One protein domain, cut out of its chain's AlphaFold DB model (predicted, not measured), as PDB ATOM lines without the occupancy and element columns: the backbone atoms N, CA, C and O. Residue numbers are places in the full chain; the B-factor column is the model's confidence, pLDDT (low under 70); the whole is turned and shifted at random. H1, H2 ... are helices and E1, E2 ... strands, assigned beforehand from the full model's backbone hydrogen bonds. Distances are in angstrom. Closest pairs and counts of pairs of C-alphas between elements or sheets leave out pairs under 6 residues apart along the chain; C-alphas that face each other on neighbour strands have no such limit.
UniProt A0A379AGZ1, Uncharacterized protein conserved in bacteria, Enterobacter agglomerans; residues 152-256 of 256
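AT A GLANCE: This is residues 152 to 256 of the 256 residues of the protein "Uncharacterized protein conserved in bacteria" of Enterobacter agglomerans (UniProt A0A379AGZ1). Look first at one end of the model, where the small hairpin of E1 and E2 sits with H1 and H2; the larger part is made by two longer helices, H4 and H5, in an uneven V, with residues 250 to 255 of H5 packed on H4. From the V's joined end, the long link of residues 211 to 235 leads back to the far start of H5, while the short H3 packs on residues 198 to 202 of H4. The printed part has 105 residues with five named helices and two named strands, in the order H1 H2 E1 E2 H3 H4 H5, and its class is mostly helix. The sheet has the order E1 - E2 and is antiparallel. The whole is compact, with a radius of gyration of the C-alphas of 14.3 A, yet elongated in outline, spanning 43 by 27 by 27 A.

IN THESE COORDINATES: Find C-alpha 170 at (54.714, -42.345, 16.803); from there E1 runs through residues 170 to 174, and E2 follows with residues 177 to 181, each 12.8 A long. Before them come H1, residues 152 to 159, which begins at C-alpha 152 at (59.993, -48.401, 31.482), and H2, residues 161 to 165. After them come H3, residues 184 to 187, and H4, residues 197 to 210, 20.0 A long. H5, residues 236 to 255, is the longest helix at 28.3 A and ends at C-alpha 255 at (44.376, -44.911, 34.453).

HOW THE PARTS SIT: Start at the hairpin E1 and E2, whose directions differ by 159 degrees; N 172 and O 179 are 2.9 A apart and N 179 and O 172 2.8 A, both within hydrogen-bond range. The closest C-alphas of H1 and E1 are those of Arg 157 and Val 171, 6.4 A apart. Those of H2 and E1 are Ile 164 and Glu 170, 5.8 A apart. H1 and H2 meet only through their link. H4 is the hub, touching three helices. It touches H1 with residues 209 to 210 alone, and only just, with 3 pairs of C-alphas within 8 A; the closest are those of Leu 156 and Ala 209, 6.0 A apart, at a steep tilt of 38 degrees, opposite ways. It touches H3 with residues 198 to 202 alone, closest at the C-alphas of Leu 187 and Gly 199, 4.1 A apart. H5 touches H4 with residues 250 to 255 alone, closest at the C-alphas of Ser 207 and Gln 254, 6.2 A apart, at a steep tilt of 58 degrees, the same way. H5 is apart from E1, E2 and H3, for instance. In H1, H2, H4 and H5 every O i to N i+4 pair is within hydrogen-bond range; H3 is too short for such a pair.

THE WHOLE: The two C-alphas farthest apart are those of Ala 152 and Ser 231, at 43.3 A. The printed part has no cut and ends at residue 256, the chain's last. The link H4 to H5, of 25 residues, is long; H3 to H4 is short, and the others are tight. Mean pLDDT of the printed part is 81.9, and you will find values under 70 at residues 152 to 154, 174 to 176, 191, 226 to 230 and 256.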
ATOM      1  N   ALA A 152      61.406 -48.704  31.681       60.31
ATOM      2  CA  ALA A 152      59.993 -48.401  31.482       60.31
ATOM      3  C   ALA A 152      59.651 -47.662  30.164       60.31
ATOM      4  O   ALA A 152      58.575 -47.884  29.614       60.31
ATOM      5  N   LEU A 153      60.528 -46.792  29.638       61.34
ATOM      6  CA  LEU A 153      60.302 -46.103  28.354       61.34
ATOM      7  C   LEU A 153      60.594 -47.024  27.162       61.34
ATOM      8  O   LEU A 153      59.859 -47.021  26.176       61.34
ATOM      9  N   LEU A 154      61.630 -47.863  27.277       61.69
ATOM     10  CA  LEU A 154      61.944 -48.876  26.269       61.69
ATOM     11  C   LEU A 154      60.816 -49.920  26.181       61.69
ATOM     12  O   LEU A 154      60.395 -50.295  25.085       61.69
ATOM     13  N   ASP A 155      60.265 -50.297  27.338       71.31
ATOM     14  CA  ASP A 155      59.104 -51.177  27.454       71.31
ATOM     15  C   ASP A 155      57.857 -50.565  26.801       71.31
ATOM     16  O   ASP A 155      57.113 -51.274  26.125       71.31
ATOM     17  N   LEU A 156      57.625 -49.252  26.941       78.06
ATOM     18  CA  LEU A 156      56.475 -48.580  26.325       78.06
ATOM     19  C   LEU A 156      56.526 -48.666  24.794       78.06
ATOM     20  O   LEU A 156      55.537 -49.045  24.160       78.06
ATOM     21  N   ARG A 157      57.684 -48.362  24.197       79.69
ATOM     22  CA  ARG A 157      57.885 -48.473  22.746       79.69
ATOM     23  C   ARG A 157      57.701 -49.910  22.265       79.69
ATOM     24  O   ARG A 157      57.074 -50.128  21.232       79.69
ATOM     25  N   GLN A 158      58.205 -50.887  23.018       80.56
ATOM     26  CA  GLN A 158      58.064 -52.300  22.674       80.56
ATOM     27  C   GLN A 158      56.604 -52.775  22.763       80.56
ATOM     28  O   GLN A 158      56.138 -53.474  21.867       80.56
ATOM     29  N   ARG A 159      55.852 -52.344  23.783       81.75
ATOM     30  CA  ARG A 159      54.418 -52.656  23.964       81.75
ATOM     31  C   ARG A 159      53.517 -52.030  22.894       81.75
ATOM     32  O   ARG A 159      52.423 -52.535  22.648       81.75
ATOM     33  N   LEU A 160      53.950 -50.922  22.292       84.50
ATOM     34  CA  LEU A 160      53.220 -50.200  21.244       84.50
ATOM     35  C   LEU A 160      53.749 -50.491  19.831       84.50
ATOM     36  O   LEU A 160      53.262 -49.889  18.874       84.50
ATOM     37  N   ASN A 161      54.704 -51.414  19.676       84.56
ATOM     38  CA  ASN A 161      55.380 -51.675  18.405       84.56
ATOM     39  C   ASN A 161      54.405 -52.047  17.278       84.56
ATOM     40  O   ASN A 161      54.531 -51.546  16.167       84.56
ATOM     41  N   ASP A 162      53.381 -52.842  17.584       85.00
ATOM     42  CA  ASP A 162      52.328 -53.264  16.650       85.00
ATOM     43  C   ASP A 162      51.620 -52.052  16.012       85.00
ATOM     44  O   ASP A 162      51.326 -52.015  14.818       85.00
ATOM     45  N   VAL A 163      51.377 -51.028  16.829       84.31
ATOM     46  CA  VAL A 163      50.616 -49.825  16.481       84.31
ATOM     47  C   VAL A 163      51.504 -48.782  15.793       84.31
ATOM     48  O   VAL A 163      51.053 -48.066  14.896       84.31
ATOM     49  N   ILE A 164      52.784 -48.740  16.175       86.12
ATOM     50  CA  ILE A 164      53.828 -47.958  15.503       86.12
ATOM     51  C   ILE A 164      54.059 -48.505  14.090       86.12
ATOM     52  O   ILE A 164      54.056 -47.745  13.126       86.12
ATOM     53  N   ALA A 165      54.196 -49.828  13.949       84.06
ATOM     54  CA  ALA A 165      54.378 -50.493  12.660       84.06
ATOM     55  C   ALA A 165      53.173 -50.290  11.727       84.06
ATOM     56  O   ALA A 165      53.340 -50.176  10.516       84.06
ATOM     57  N   ALA A 166      51.968 -50.176  12.291       83.38
ATOM     58  CA  ALA A 166      50.752 -49.838  11.555       83.38
ATOM     59  C   ALA A 166      50.638 -48.344  11.171       83.38
ATOM     60  O   ALA A 166      49.642 -47.950  10.561       83.38
ATOM     61  N   GLY A 167      51.606 -47.496  11.546       83.88
ATOM     62  CA  GLY A 167      51.601 -46.059  11.255       83.88
ATOM     63  C   GLY A 167      50.477 -45.286  11.952       83.88
ATOM     64  O   GLY A 167      50.048 -44.239  11.469       83.88
ATOM     65  N   GLN A 168      49.941 -45.819  13.055       84.19
ATOM     66  CA  GLN A 168      48.817 -45.210  13.777       84.19
ATOM     67  C   GLN A 168      49.267 -44.234  14.868       84.19
ATOM     68  O   GLN A 168      48.505 -43.342  15.235       84.19
ATOM     69  N   LEU A 169      50.487 -44.397  15.385       87.12
ATOM     70  CA  LEU A 169      51.106 -43.499  16.355       87.12
ATOM     71  C   LEU A 169      52.627 -43.508  16.202       87.12
ATOM     72  O   LEU A 169      53.207 -44.469  15.698       87.12
ATOM     73  N   GLU A 170      53.266 -42.462  16.703       86.81
ATOM     74  CA  GLU A 170      54.714 -42.345  16.803       86.81
ATOM     75  C   GLU A 170      55.111 -42.190  18.275       86.81
ATOM     76  O   GLU A 170      54.478 -41.450  19.029       86.81
ATOM     77  N   VAL A 171      56.163 -42.891  18.699       84.25
ATOM     78  CA  VAL A 171      56.720 -42.760  20.052       84.25
ATOM     79  C   VAL A 171      58.139 -42.230  19.946       84.25
ATOM     80  O   VAL A 171      59.010 -42.858  19.340       84.25
ATOM     81  N   SER A 172      58.362 -41.069  20.552       81.12
ATOM     82  CA  SER A 172      59.667 -40.433  20.655       81.12
ATOM     83  C   SER A 172      60.107 -40.422  22.114       81.12
ATOM     84  O   SER A 172      59.518 -39.737  22.952       81.12
ATOM     85  N   ASP A 173      61.142 -41.199  22.423       76.31
ATOM     86  CA  ASP A 173      61.702 -41.288  23.768       76.31
ATOM     87  C   ASP A 173      62.739 -40.179  23.968       76.31
ATOM     88  O   ASP A 173      63.764 -40.130  23.285       76.31
ATOM     89  N   GLY A 174      62.456 -39.260  24.891       67.31
ATOM     90  CA  GLY A 174      63.326 -38.138  25.225       67.31
ATOM     91  C   GLY A 174      63.957 -38.267  26.610       67.31
ATOM     92  O   GLY A 174      63.558 -39.086  27.436       67.31
ATOM     93  N   ALA A 175      64.916 -37.384  26.901       62.62
ATOM     94  CA  ALA A 175      65.572 -37.305  28.212       62.62
ATOM     95  C   ALA A 175      64.605 -36.980  29.372       62.62
ATOM     96  O   ALA A 175      64.923 -37.249  30.526       62.62
ATOM     97  N   PHE A 176      63.432 -36.420  29.062       63.44
ATOM     98  CA  PHE A 176      62.425 -35.969  30.029       63.44
ATOM     99  C   PHE A 176      61.119 -36.786  29.979       63.44
ATOM    100  O   PHE A 176      60.117 -36.363  30.549       63.44
ATOM    101  N   GLY A 177      61.114 -37.942  29.300       70.88
ATOM    102  CA  GLY A 177      59.954 -38.835  29.179       70.88
ATOM    103  C   GLY A 177      59.654 -39.259  27.738       70.88
ATOM    104  O   GLY A 177      60.259 -38.755  26.789       70.88
ATOM    105  N   SER A 178      58.709 -40.187  27.570       79.88
ATOM    106  CA  SER A 178      58.216 -40.604  26.251       79.88
ATOM    107  C   SER A 178      57.117 -39.666  25.764       79.88
ATOM    108  O   SER A 178      56.139 -39.405  26.466       79.88
ATOM    109  N   LYS A 179      57.259 -39.183  24.532       87.00
ATOM    110  CA  LYS A 179      56.232 -38.434  23.813       87.00
ATOM    111  C   LYS A 179      55.523 -39.382  22.854       87.00
ATOM    112  O   LYS A 179      56.148 -39.904  21.935       87.00
ATOM    113  N   VAL A 180      54.223 -39.573  23.053       87.56
ATOM    114  CA  VAL A 180      53.363 -40.318  22.125       87.56
ATOM    115  C   VAL A 180      52.637 -39.306  21.246       87.56
ATOM    116  O   VAL A 180      51.860 -38.492  21.743       87.56
ATOM    117  N   ILE A 181      52.918 -39.328  19.947       89.81
ATOM    118  CA  ILE A 181      52.305 -38.460  18.943       89.81
ATOM    119  C   ILE A 181      51.289 -39.298  18.179       89.81
ATOM    120  O   ILE A 181      51.625 -40.330  17.602       89.81
ATOM    121  N   ILE A 182      50.035 -38.861  18.182       90.56
ATOM    122  CA  ILE A 182      48.952 -39.546  17.479       90.56
ATOM    123  C   ILE A 182      48.331 -38.552  16.493       90.56
ATOM    124  O   ILE A 182      47.892 -37.483  16.929       90.56
ATOM    125  N   PRO A 183      48.272 -38.871  15.188       89.88
ATOM    126  CA  PRO A 183      47.602 -38.025  14.209       89.88
ATOM    127  C   PRO A 183      46.127 -37.819  14.567       89.88
ATOM    128  O   PRO A 183      45.415 -38.772  14.903       89.88
ATOM    129  N   ALA A 184      45.649 -36.577  14.463       86.19
ATOM    130  CA  ALA A 184      44.276 -36.229  14.827       86.19
ATOM    131  C   ALA A 184      43.231 -37.012  14.011       86.19
ATOM    132  O   ALA A 184      42.209 -37.414  14.567       86.19
ATOM    133  N   ASP A 185      43.529 -37.308  12.744       84.50
ATOM    134  CA  ASP A 185      42.649 -38.027  11.808       84.50
ATOM    135  C   ASP A 185      42.369 -39.471  12.237       84.50
ATOM    136  O   ASP A 185      41.355 -40.065  11.874       84.50
ATOM    137  N   LYS A 186      43.269 -40.064  13.029       84.88
ATOM    138  CA  LYS A 186      43.083 -41.415  13.575       84.88
ATOM    139  C   LYS A 186      42.216 -41.406  14.835       84.88
ATOM    140  O   LYS A 186      41.578 -42.412  15.137       84.88
ATOM    141  N   LEU A 187      42.166 -40.282  15.552       86.62
ATOM    142  CA  LEU A 187      41.474 -40.152  16.836       86.62
ATOM    143  C   LEU A 187      40.056 -39.607  16.715       86.62
ATOM    144  O   LEU A 187      39.146 -40.087  17.394       86.62
ATOM    145  N   PHE A 188      39.865 -38.596  15.879       87.12
ATOM    146  CA  PHE A 188      38.611 -37.868  15.764       87.12
ATOM    147  C   PHE A 188      37.948 -38.158  14.418       87.12
ATOM    148  O   PHE A 188      38.609 -38.517  13.450       87.12
ATOM    149  N   ALA A 189      36.624 -38.026  14.362       81.50
ATOM    150  CA  ALA A 189      35.941 -37.892  13.077       81.50
ATOM    151  C   ALA A 189      36.300 -36.535  12.438       81.50
ATOM    152  O   ALA A 189      36.702 -35.610  13.156       81.50
ATOM    153  N   GLU A 190      36.150 -36.410  11.116       72.12
ATOM    154  CA  GLU A 190      36.449 -35.175  10.378       72.12
ATOM    155  C   GLU A 190      35.824 -33.953  11.066       72.12
ATOM    156  O   GLU A 190      34.634 -33.936  11.376       72.12
ATOM    157  N   GLN A 191      36.667 -32.966  11.392       69.19
ATOM    158  CA  GLN A 191      36.305 -31.719  12.089       69.19
ATOM    159  C   GLN A 191      35.550 -31.882  13.430       69.19
ATOM    160  O   GLN A 191      35.028 -30.917  13.990       69.19
ATOM    161  N   GLY A 192      35.535 -33.089  14.001       75.62
ATOM    162  CA  GLY A 192      34.834 -33.405  15.240       75.62
ATOM    163  C   GLY A 192      35.697 -33.254  16.492       75.62
ATOM    164  O   GLY A 192      36.927 -33.340  16.457       75.62
ATOM    165  N   THR A 193      35.037 -33.079  17.638       80.44
ATOM    166  CA  THR A 193      35.647 -33.167  18.980       80.44
ATOM    167  C   THR A 193      35.367 -34.500  19.676       80.44
ATOM    168  O   THR A 193      35.847 -34.739  20.782       80.44
ATOM    169  N   VAL A 194      34.607 -35.387  19.025       84.38
ATOM    170  CA  VAL A 194      34.241 -36.709  19.545       84.38
ATOM    171  C   VAL A 194      35.227 -37.756  19.034       84.38
ATOM    172  O   VAL A 194      35.490 -37.842  17.834       84.38
ATOM    173  N   ILE A 195      35.753 -38.561  19.957       87.62
ATOM    174  CA  ILE A 195      36.712 -39.626  19.654       87.62
ATOM    175  C   ILE A 195      35.979 -40.785  18.964       87.62
ATOM    176  O   ILE A 195      35.002 -41.340  19.494       87.62
ATOM    177  N   ASN A 196      36.461 -41.159  17.780       90.12
ATOM    178  CA  ASN A 196      35.904 -42.255  16.996       90.12
ATOM    179  C   ASN A 196      36.178 -43.619  17.695       90.12
ATOM    180  O   ASN A 196      37.045 -43.706  18.568       90.12
ATOM    181  N   PRO A 197      35.444 -44.704  17.377       89.62
ATOM    182  CA  PRO A 197      35.619 -45.992  18.060       89.62
ATOM    183  C   PRO A 197      37.044 -46.565  17.964       89.62
ATOM    184  O   PRO A 197      37.542 -47.130  18.936       89.62
ATOM    185  N   VAL A 198      37.713 -46.366  16.825       87.75
ATOM    186  CA  VAL A 198      39.093 -46.820  16.582       87.75
ATOM    187  C   VAL A 198      40.078 -46.074  17.488       87.75
ATOM    188  O   VAL A 198      40.905 -46.689  18.153       87.75
ATOM    189  N   GLY A 199      39.933 -44.758  17.595       88.25
ATOM    190  CA  GLY A 199      40.712 -43.877  18.450       88.25
ATOM    191  C   GLY A 199      40.509 -44.172  19.931       88.25
ATOM    192  O   GLY A 199      41.463 -44.105  20.699       88.25
ATOM    193  N   ARG A 200      39.302 -44.581  20.350       89.25
ATOM    194  CA  ARG A 200      39.075 -45.052  21.729       89.25
ATOM    195  C   ARG A 200      39.844 -46.337  22.019       89.25
ATOM    196  O   ARG A 200      40.461 -46.430  23.075       89.25
ATOM    197  N   ALA A 201      39.836 -47.300  21.095       88.75
ATOM    198  CA  ALA A 201      40.619 -48.528  21.233       88.75
ATOM    199  C   ALA A 201      42.130 -48.235  21.258       88.75
ATOM    200  O   ALA A 201      42.860 -48.804  22.070       88.75
ATOM    201  N   LEU A 202      42.581 -47.287  20.431       89.38
ATOM    202  CA  LEU A 202      43.962 -46.811  20.398       89.38
ATOM    203  C   LEU A 202      44.384 -46.182  21.734       89.38
ATOM    204  O   LEU A 202      45.389 -46.588  22.312       89.38
ATOM    205  N   LEU A 203      43.589 -45.246  22.269       89.94
ATOM    206  CA  LEU A 203      43.839 -44.641  23.581       89.94
ATOM    207  C   LEU A 203      43.821 -45.680  24.701       89.94
ATOM    208  O   LEU A 203      44.652 -45.590  25.596       89.94
ATOM    209  N   ALA A 204      42.920 -46.665  24.648       88.94
ATOM    210  CA  ALA A 204      42.859 -47.743  25.634       88.94
ATOM    211  C   ALA A 204      44.108 -48.644  25.594       88.94
ATOM    212  O   ALA A 204      44.580 -49.144  26.618       88.94
ATOM    213  N   ARG A 205      44.689 -48.848  24.405       87.19
ATOM    214  CA  ARG A 205      45.955 -49.572  24.257       87.19
ATOM    215  C   ARG A 205      47.117 -48.769  24.839       87.19
ATOM    216  O   ARG A 205      47.923 -49.331  25.577       87.19
ATOM    217  N   VAL A 206      47.167 -47.467  24.546       88.31
ATOM    218  CA  VAL A 206      48.180 -46.545  25.082       88.31
ATOM    219  C   VAL A 206      48.086 -46.451  26.606       88.31
ATOM    220  O   VAL A 206      49.094 -46.641  27.280       88.31
ATOM    221  N   SER A 207      46.892 -46.258  27.170       87.19
ATOM    222  CA  SER A 207      46.684 -46.216  28.624       87.19
ATOM    223  C   SER A 207      47.117 -47.519  29.294       87.19
ATOM    224  O   SER A 207      47.819 -47.480  30.298       87.19
ATOM    225  N   THR A 208      46.773 -48.675  28.713       86.44
ATOM    226  CA  THR A 208      47.190 -49.992  29.219       86.44
ATOM    227  C   THR A 208      48.708 -50.137  29.215       86.44
ATOM    228  O   THR A 208      49.280 -50.594  30.201       86.44
ATOM    229  N   ALA A 209      49.371 -49.706  28.140       83.75
ATOM    230  CA  ALA A 209      50.827 -49.735  28.057       83.75
ATOM    231  C   ALA A 209      51.488 -48.806  29.096       83.75
ATOM    232  O   ALA A 209      52.578 -49.121  29.574       83.75
ATOM    233  N   MET A 210      50.806 -47.718  29.476       82.38
ATOM    234  CA  MET A 210      51.264 -46.709  30.437       82.38
ATOM    235  C   MET A 210      50.928 -47.002  31.909       82.38
ATOM    236  O   MET A 210      51.481 -46.322  32.766       82.38
ATOM    237  N   LYS A 211      50.076 -47.988  32.240       80.88
ATOM    238  CA  LYS A 211      49.658 -48.267  33.636       80.88
ATOM    239  C   LYS A 211      50.821 -48.472  34.613       80.88
ATOM    240  O   LYS A 211      50.728 -48.067  35.768       80.88
ATOM    241  N   ASP A 212      51.914 -49.067  34.145       73.50
ATOM    242  CA  ASP A 212      53.091 -49.351  34.976       73.50
ATOM    243  C   ASP A 212      54.046 -48.146  35.097       73.50
ATOM    244  O   ASP A 212      54.986 -48.164  35.895       73.50
ATOM    245  N   VAL A 213      53.825 -47.086  34.311       74.31
ATOM    246  CA  VAL A 213      54.685 -45.902  34.254       74.31
ATOM    247  C   VAL A 213      54.179 -44.856  35.246       74.31
ATOM    248  O   VAL A 213      53.176 -44.182  35.023       74.31
ATOM    249  N   LYS A 214      54.902 -44.685  36.356       70.31
ATOM    250  CA  LYS A 214      54.599 -43.654  37.357       70.31
ATOM    251  C   LYS A 214      55.133 -42.295  36.896       70.31
ATOM    252  O   LYS A 214      56.342 -42.128  36.759       70.31
ATOM    253  N   GLY A 215      54.248 -41.321  36.697       76.50
ATOM    254  CA  GLY A 215      54.631 -39.960  36.323       76.50
ATOM    255  C   GLY A 215      53.442 -39.057  36.011       76.50
ATOM    256  O   GLY A 215      52.293 -39.495  35.987       76.50
ATOM    257  N   THR A 216      53.726 -37.779  35.768       81.44
ATOM    258  CA  THR A 216      52.723 -36.807  35.323       81.44
ATOM    259  C   THR A 216      52.481 -36.966  33.827       81.44
ATOM    260  O   THR A 216      53.421 -36.904  33.036       81.44
ATOM    261  N   ILE A 217      51.220 -37.126  33.431       83.44
ATOM    262  CA  ILE A 217      50.824 -37.198  32.023       83.44
ATOM    263  C   ILE A 217      50.366 -35.808  31.582       83.44
ATOM    264  O   ILE A 217      49.400 -35.267  32.117       83.44
ATOM    265  N   LEU A 218      51.058 -35.238  30.596       87.31
ATOM    266  CA  LEU A 218      50.676 -33.985  29.949       87.31
ATOM    267  C   LEU A 218      50.062 -34.287  28.581       87.31
ATOM    268  O   LEU A 218      50.709 -34.894  27.729       87.31
ATOM    269  N   VAL A 219      48.825 -33.840  28.365       88.62
ATOM    270  CA  VAL A 219      48.125 -33.966  27.081       88.62
ATOM    271  C   VAL A 219      48.111 -32.605  26.394       88.62
ATOM    272  O   VAL A 219      47.490 -31.668  26.894       88.62
ATOM    273  N   SER A 220      48.760 -32.514  25.234       88.81
ATOM    274  CA  SER A 220      48.766 -31.317  24.388       88.81
ATOM    275  C   SER A 220      48.158 -31.641  23.029       88.81
ATOM    276  O   SER A 220      48.501 -32.654  22.422       88.81
ATOM    277  N   VAL A 221      47.268 -30.775  22.545       88.94
ATOM    278  CA  VAL A 221      46.631 -30.899  21.230       88.94
ATOM    279  C   VAL A 221      47.008 -29.687  20.397       88.94
ATOM    280  O   VAL A 221      46.918 -28.558  20.870       88.94
ATOM    281  N   PHE A 222      47.407 -29.937  19.155       86.12
ATOM    282  CA  PHE A 222      47.778 -28.905  18.197       86.12
ATOM    283  C   PHE A 222      46.770 -28.891  17.049       86.12
ATOM    284  O   PHE A 222      46.257 -29.937  16.643       86.12
ATOM    285  N   THR A 223      46.468 -27.696  16.559       80.75
ATOM    286  CA  THR A 223      45.672 -27.462  15.353       80.75
ATOM    287  C   THR A 223      46.561 -26.799  14.319       80.75
ATOM    288  O   THR A 223      47.508 -26.104  14.683       80.75
ATOM    289  N   ASP A 224      46.253 -27.030  13.049       81.50
ATOM    290  CA  ASP A 224      46.894 -26.322  11.945       81.50
ATOM    291  C   ASP A 224      46.541 -24.821  11.972       81.50
ATOM    292  O   ASP A 224      45.651 -24.398  12.718       81.50
ATOM    293  N   ASP A 225      47.227 -24.026  11.155       76.62
ATOM    294  CA  ASP A 225      47.062 -22.566  11.078       76.62
ATOM    295  C   ASP A 225      45.817 -22.142  10.270       76.62
ATOM    296  O   ASP A 225      45.518 -20.961  10.094       76.62
ATOM    297  N   HIS A 226      45.045 -23.111   9.774       69.62
ATOM    298  CA  HIS A 226      43.791 -22.843   9.087       69.62
ATOM    299  C   HIS A 226      42.667 -22.521  10.089       69.62
ATOM    300  O   HIS A 226      42.473 -23.265  11.060       69.62
ATOM    301  N   PRO A 227      41.892 -21.440   9.870       63.94
ATOM    302  CA  PRO A 227      40.773 -21.100  10.738       63.94
ATOM    303  C   PRO A 227      39.759 -22.246  10.748       63.94
ATOM    304  O   PRO A 227      39.356 -22.753   9.702       63.94
ATOM    305  N   VAL A 228      39.363 -22.674  11.949       64.94
ATOM    306  CA  VAL A 228      38.383 -23.751  12.106       64.94
ATOM    307  C   VAL A 228      37.007 -23.200  11.735       64.94
ATOM    308  O   VAL A 228      36.410 -22.454  12.507       64.94
ATOM    309  N   ASP A 229      36.500 -23.585  10.566       63.38
ATOM    310  CA  ASP A 229      35.163 -23.214  10.094       63.38
ATOM    311  C   ASP A 229      34.099 -24.108  10.759       63.38
ATOM    312  O   ASP A 229      33.559 -25.043  10.172       63.38
ATOM    313  N   ASN A 230      33.877 -23.902  12.061       66.00
ATOM    314  CA  ASN A 230      32.892 -24.642  12.848       66.00
ATOM    315  C   ASN A 230      31.955 -23.665  13.558       66.00
ATOM    316  O   ASN A 230      32.387 -22.897  14.410       66.00
ATOM    317  N   SER A 231      30.646 -23.784  13.330       70.06
ATOM    318  CA  SER A 231      29.629 -22.970  14.023       70.06
ATOM    319  C   SER A 231      29.584 -23.192  15.542       70.06
ATOM    320  O   SER A 231      28.967 -22.419  16.273       70.06
ATOM    321  N   ARG A 232      30.228 -24.261  16.026       80.44
ATOM    322  CA  ARG A 232      30.230 -24.681  17.431       80.44
ATOM    323  C   ARG A 232      31.328 -24.038  18.287       80.44
ATOM    324  O   ARG A 232      31.167 -24.012  19.504       80.44
ATOM    325  N   PHE A 233      32.433 -23.578  17.700       81.75
ATOM    326  CA  PHE A 233      33.591 -23.069  18.450       81.75
ATOM    327  C   PHE A 233      33.999 -21.697  17.926       81.75
ATOM    328  O   PHE A 233      34.128 -21.522  16.721       81.75
ATOM    329  N   ALA A 234      34.230 -20.736  18.822       81.88
ATOM    330  CA  ALA A 234      34.545 -19.363  18.428       81.88
ATOM    331  C   ALA A 234      36.018 -19.179  18.021       81.88
ATOM    332  O   ALA A 234      36.371 -18.175  17.407       81.88
ATOM    333  N   SER A 235      36.896 -20.127  18.378       83.81
ATOM    334  CA  SER A 235      38.324 -20.084  18.045       83.81
ATOM    335  C   SER A 235      38.975 -21.473  17.968       83.81
ATOM    336  O   SER A 235      38.519 -22.433  18.598       83.81
ATOM    337  N   SER A 236      40.111 -21.567  17.264       85.25
ATOM    338  CA  SER A 236      40.955 -22.777  17.210       85.25
ATOM    339  C   SER A 236      41.471 -23.202  18.594       85.25
ATOM    340  O   SER A 236      41.677 -24.390  18.858       85.25
ATOM    341  N   TYR A 237      41.635 -22.241  19.512       87.19
ATOM    342  CA  TYR A 237      42.002 -22.509  20.901       87.19
ATOM    343  C   TYR A 237      40.904 -23.288  21.634       87.19
ATOM    344  O   TYR A 237      41.176 -24.328  22.229       87.19
ATOM    345  N   GLU A 238      39.649 -22.842  21.548       87.19
ATOM    346  CA  GLU A 238      38.527 -23.553  22.176       87.19
ATOM    347  C   GLU A 238      38.342 -24.958  21.596       87.19
ATOM    348  O   GLU A 238      38.073 -25.913  22.329       87.19
ATOM    349  N   PHE A 239      38.537 -25.101  20.284       87.94
ATOM    350  CA  PHE A 239      38.453 -26.383  19.597       87.94
ATOM    351  C   PHE A 239      39.535 -27.374  20.056       87.94
ATOM    352  O   PHE A 239      39.227 -28.522  20.400       87.94
ATOM    353  N   SER A 240      40.799 -26.941  20.108       88.94
ATOM    354  CA  SER A 240      41.911 -27.778  20.580       88.94
ATOM    355  C   SER A 240      41.766 -28.129  22.063       88.94
ATOM    356  O   SER A 240      41.959 -29.287  22.442       88.94
ATOM    357  N   PHE A 241      41.315 -27.179  22.888       89.69
ATOM    358  CA  PHE A 241      41.026 -27.400  24.301       89.69
ATOM    359  C   PHE A 241      39.911 -28.435  24.511       89.69
ATOM    360  O   PHE A 241      40.049 -29.341  25.335       89.69
ATOM    361  N   ALA A 242      38.825 -28.361  23.736       89.25
ATOM    362  CA  ALA A 242      37.736 -29.334  23.801       89.25
ATOM    363  C   ALA A 242      38.207 -30.755  23.443       89.25
ATOM    364  O   ALA A 242      37.844 -31.717  24.126       89.25
ATOM    365  N   ARG A 243      39.061 -30.895  22.419       90.69
ATOM    366  CA  ARG A 243      39.687 -32.178  22.053       90.69
ATOM    367  C   ARG A 243      40.611 -32.704  23.149       90.69
ATOM    368  O   ARG A 243      40.517 -33.879  23.505       90.69
ATOM    369  N   ALA A 244      41.459 -31.843  23.712       91.50
ATOM    370  CA  ALA A 244      42.348 -32.208  24.813       91.50
ATOM    371  C   ALA A 244      41.545 -32.709  26.019       91.50
ATOM    372  O   ALA A 244      41.851 -33.757  26.579       91.50
ATOM    373  N   ARG A 245      40.453 -32.018  26.365       91.25
ATOM    374  CA  ARG A 245      39.559 -32.416  27.456       91.25
ATOM    375  C   ARG A 245      38.933 -33.792  27.227       91.25
ATOM    376  O   ARG A 245      38.909 -34.590  28.160       91.25
ATOM    377  N   ALA A 246      38.472 -34.086  26.010       89.69
ATOM    378  CA  ALA A 246      37.905 -35.393  25.669       89.69
ATOM    379  C   ALA A 246      38.932 -36.531  25.820       89.69
ATOM    380  O   ALA A 246      38.613 -37.584  26.371       89.69
ATOM    381  N   ILE A 247      40.177 -36.303  25.380       91.12
ATOM    382  CA  ILE A 247      41.284 -37.258  25.548       91.12
ATOM    383  C   ILE A 247      41.579 -37.474  27.033       91.12
ATOM    384  O   ILE A 247      41.633 -38.614  27.488       91.12
ATOM    385  N   THR A 248      41.720 -36.390  27.801       90.50
ATOM    386  CA  THR A 248      42.027 -36.451  29.236       90.50
ATOM    387  C   THR A 248      40.959 -37.208  30.014       90.50
ATOM    388  O   THR A 248      41.302 -38.054  30.831       90.50
ATOM    389  N   GLN A 249      39.673 -36.972  29.735       90.44
ATOM    390  CA  GLN A 249      38.576 -37.700  30.382       90.44
ATOM    391  C   GLN A 249      38.648 -39.205  30.111       90.44
ATOM    392  O   GLN A 249      38.465 -40.007  31.024       90.44
ATOM    393  N   LEU A 250      38.951 -39.599  28.872       88.25
ATOM    394  CA  LEU A 250      39.069 -41.010  28.511       88.25
ATOM    395  C   LEU A 250      40.289 -41.656  29.183       88.25
ATOM    396  O   LEU A 250      40.179 -42.747  29.738       88.25
ATOM    397  N   LEU A 251      41.433 -40.968  29.193       87.88
ATOM    398  CA  LEU A 251      42.642 -41.445  29.864       87.88
ATOM    399  C   LEU A 251      42.444 -41.572  31.380       87.88
ATOM    400  O   LEU A 251      42.851 -42.577  31.954       87.88
ATOM    401  N   GLN A 252      41.770 -40.614  32.021       87.56
ATOM    402  CA  GLN A 252      41.453 -40.672  33.451       87.56
ATOM    403  C   GLN A 252      40.594 -41.890  33.806       87.56
ATOM    404  O   GLN A 252      40.883 -42.553  34.792       87.56
ATOM    405  N   LEU A 253      39.599 -42.233  32.980       86.12
ATOM    406  CA  LEU A 253      38.775 -43.434  33.180       86.12
ATOM    407  C   LEU A 253      39.560 -44.750  33.038       86.12
ATOM    408  O   LEU A 253      39.094 -45.790  33.491       86.12
ATOM    409  N   GLN A 254      40.703 -44.735  32.351       82.94
ATOM    410  CA  GLN A 254      41.511 -45.926  32.067       82.94
ATOM    411  C   GLN A 254      42.701 -46.100  33.025       82.94
ATOM    412  O   GLN A 254      43.209 -47.218  33.164       82.94
ATOM    413  N   LEU A 255      43.183 -44.993  33.600       78.31
ATOM    414  CA  LEU A 255      44.376 -44.911  34.453       78.31
ATOM    415  C   LEU A 255      44.054 -44.686  35.939       78.31
ATOM    416  O   LEU A 255      44.949 -44.871  36.761       78.31
ATOM    417  N   GLY A 256      42.829 -44.263  36.269       60.94
ATOM    418  CA  GLY A 256      42.293 -44.248  37.635       60.94
ATOM    419  C   GLY A 256      41.722 -45.600  38.030       60.94
ATOM    420  O   GLY A 256      41.840 -45.932  39.227       60.94
TER     421      GLY A 256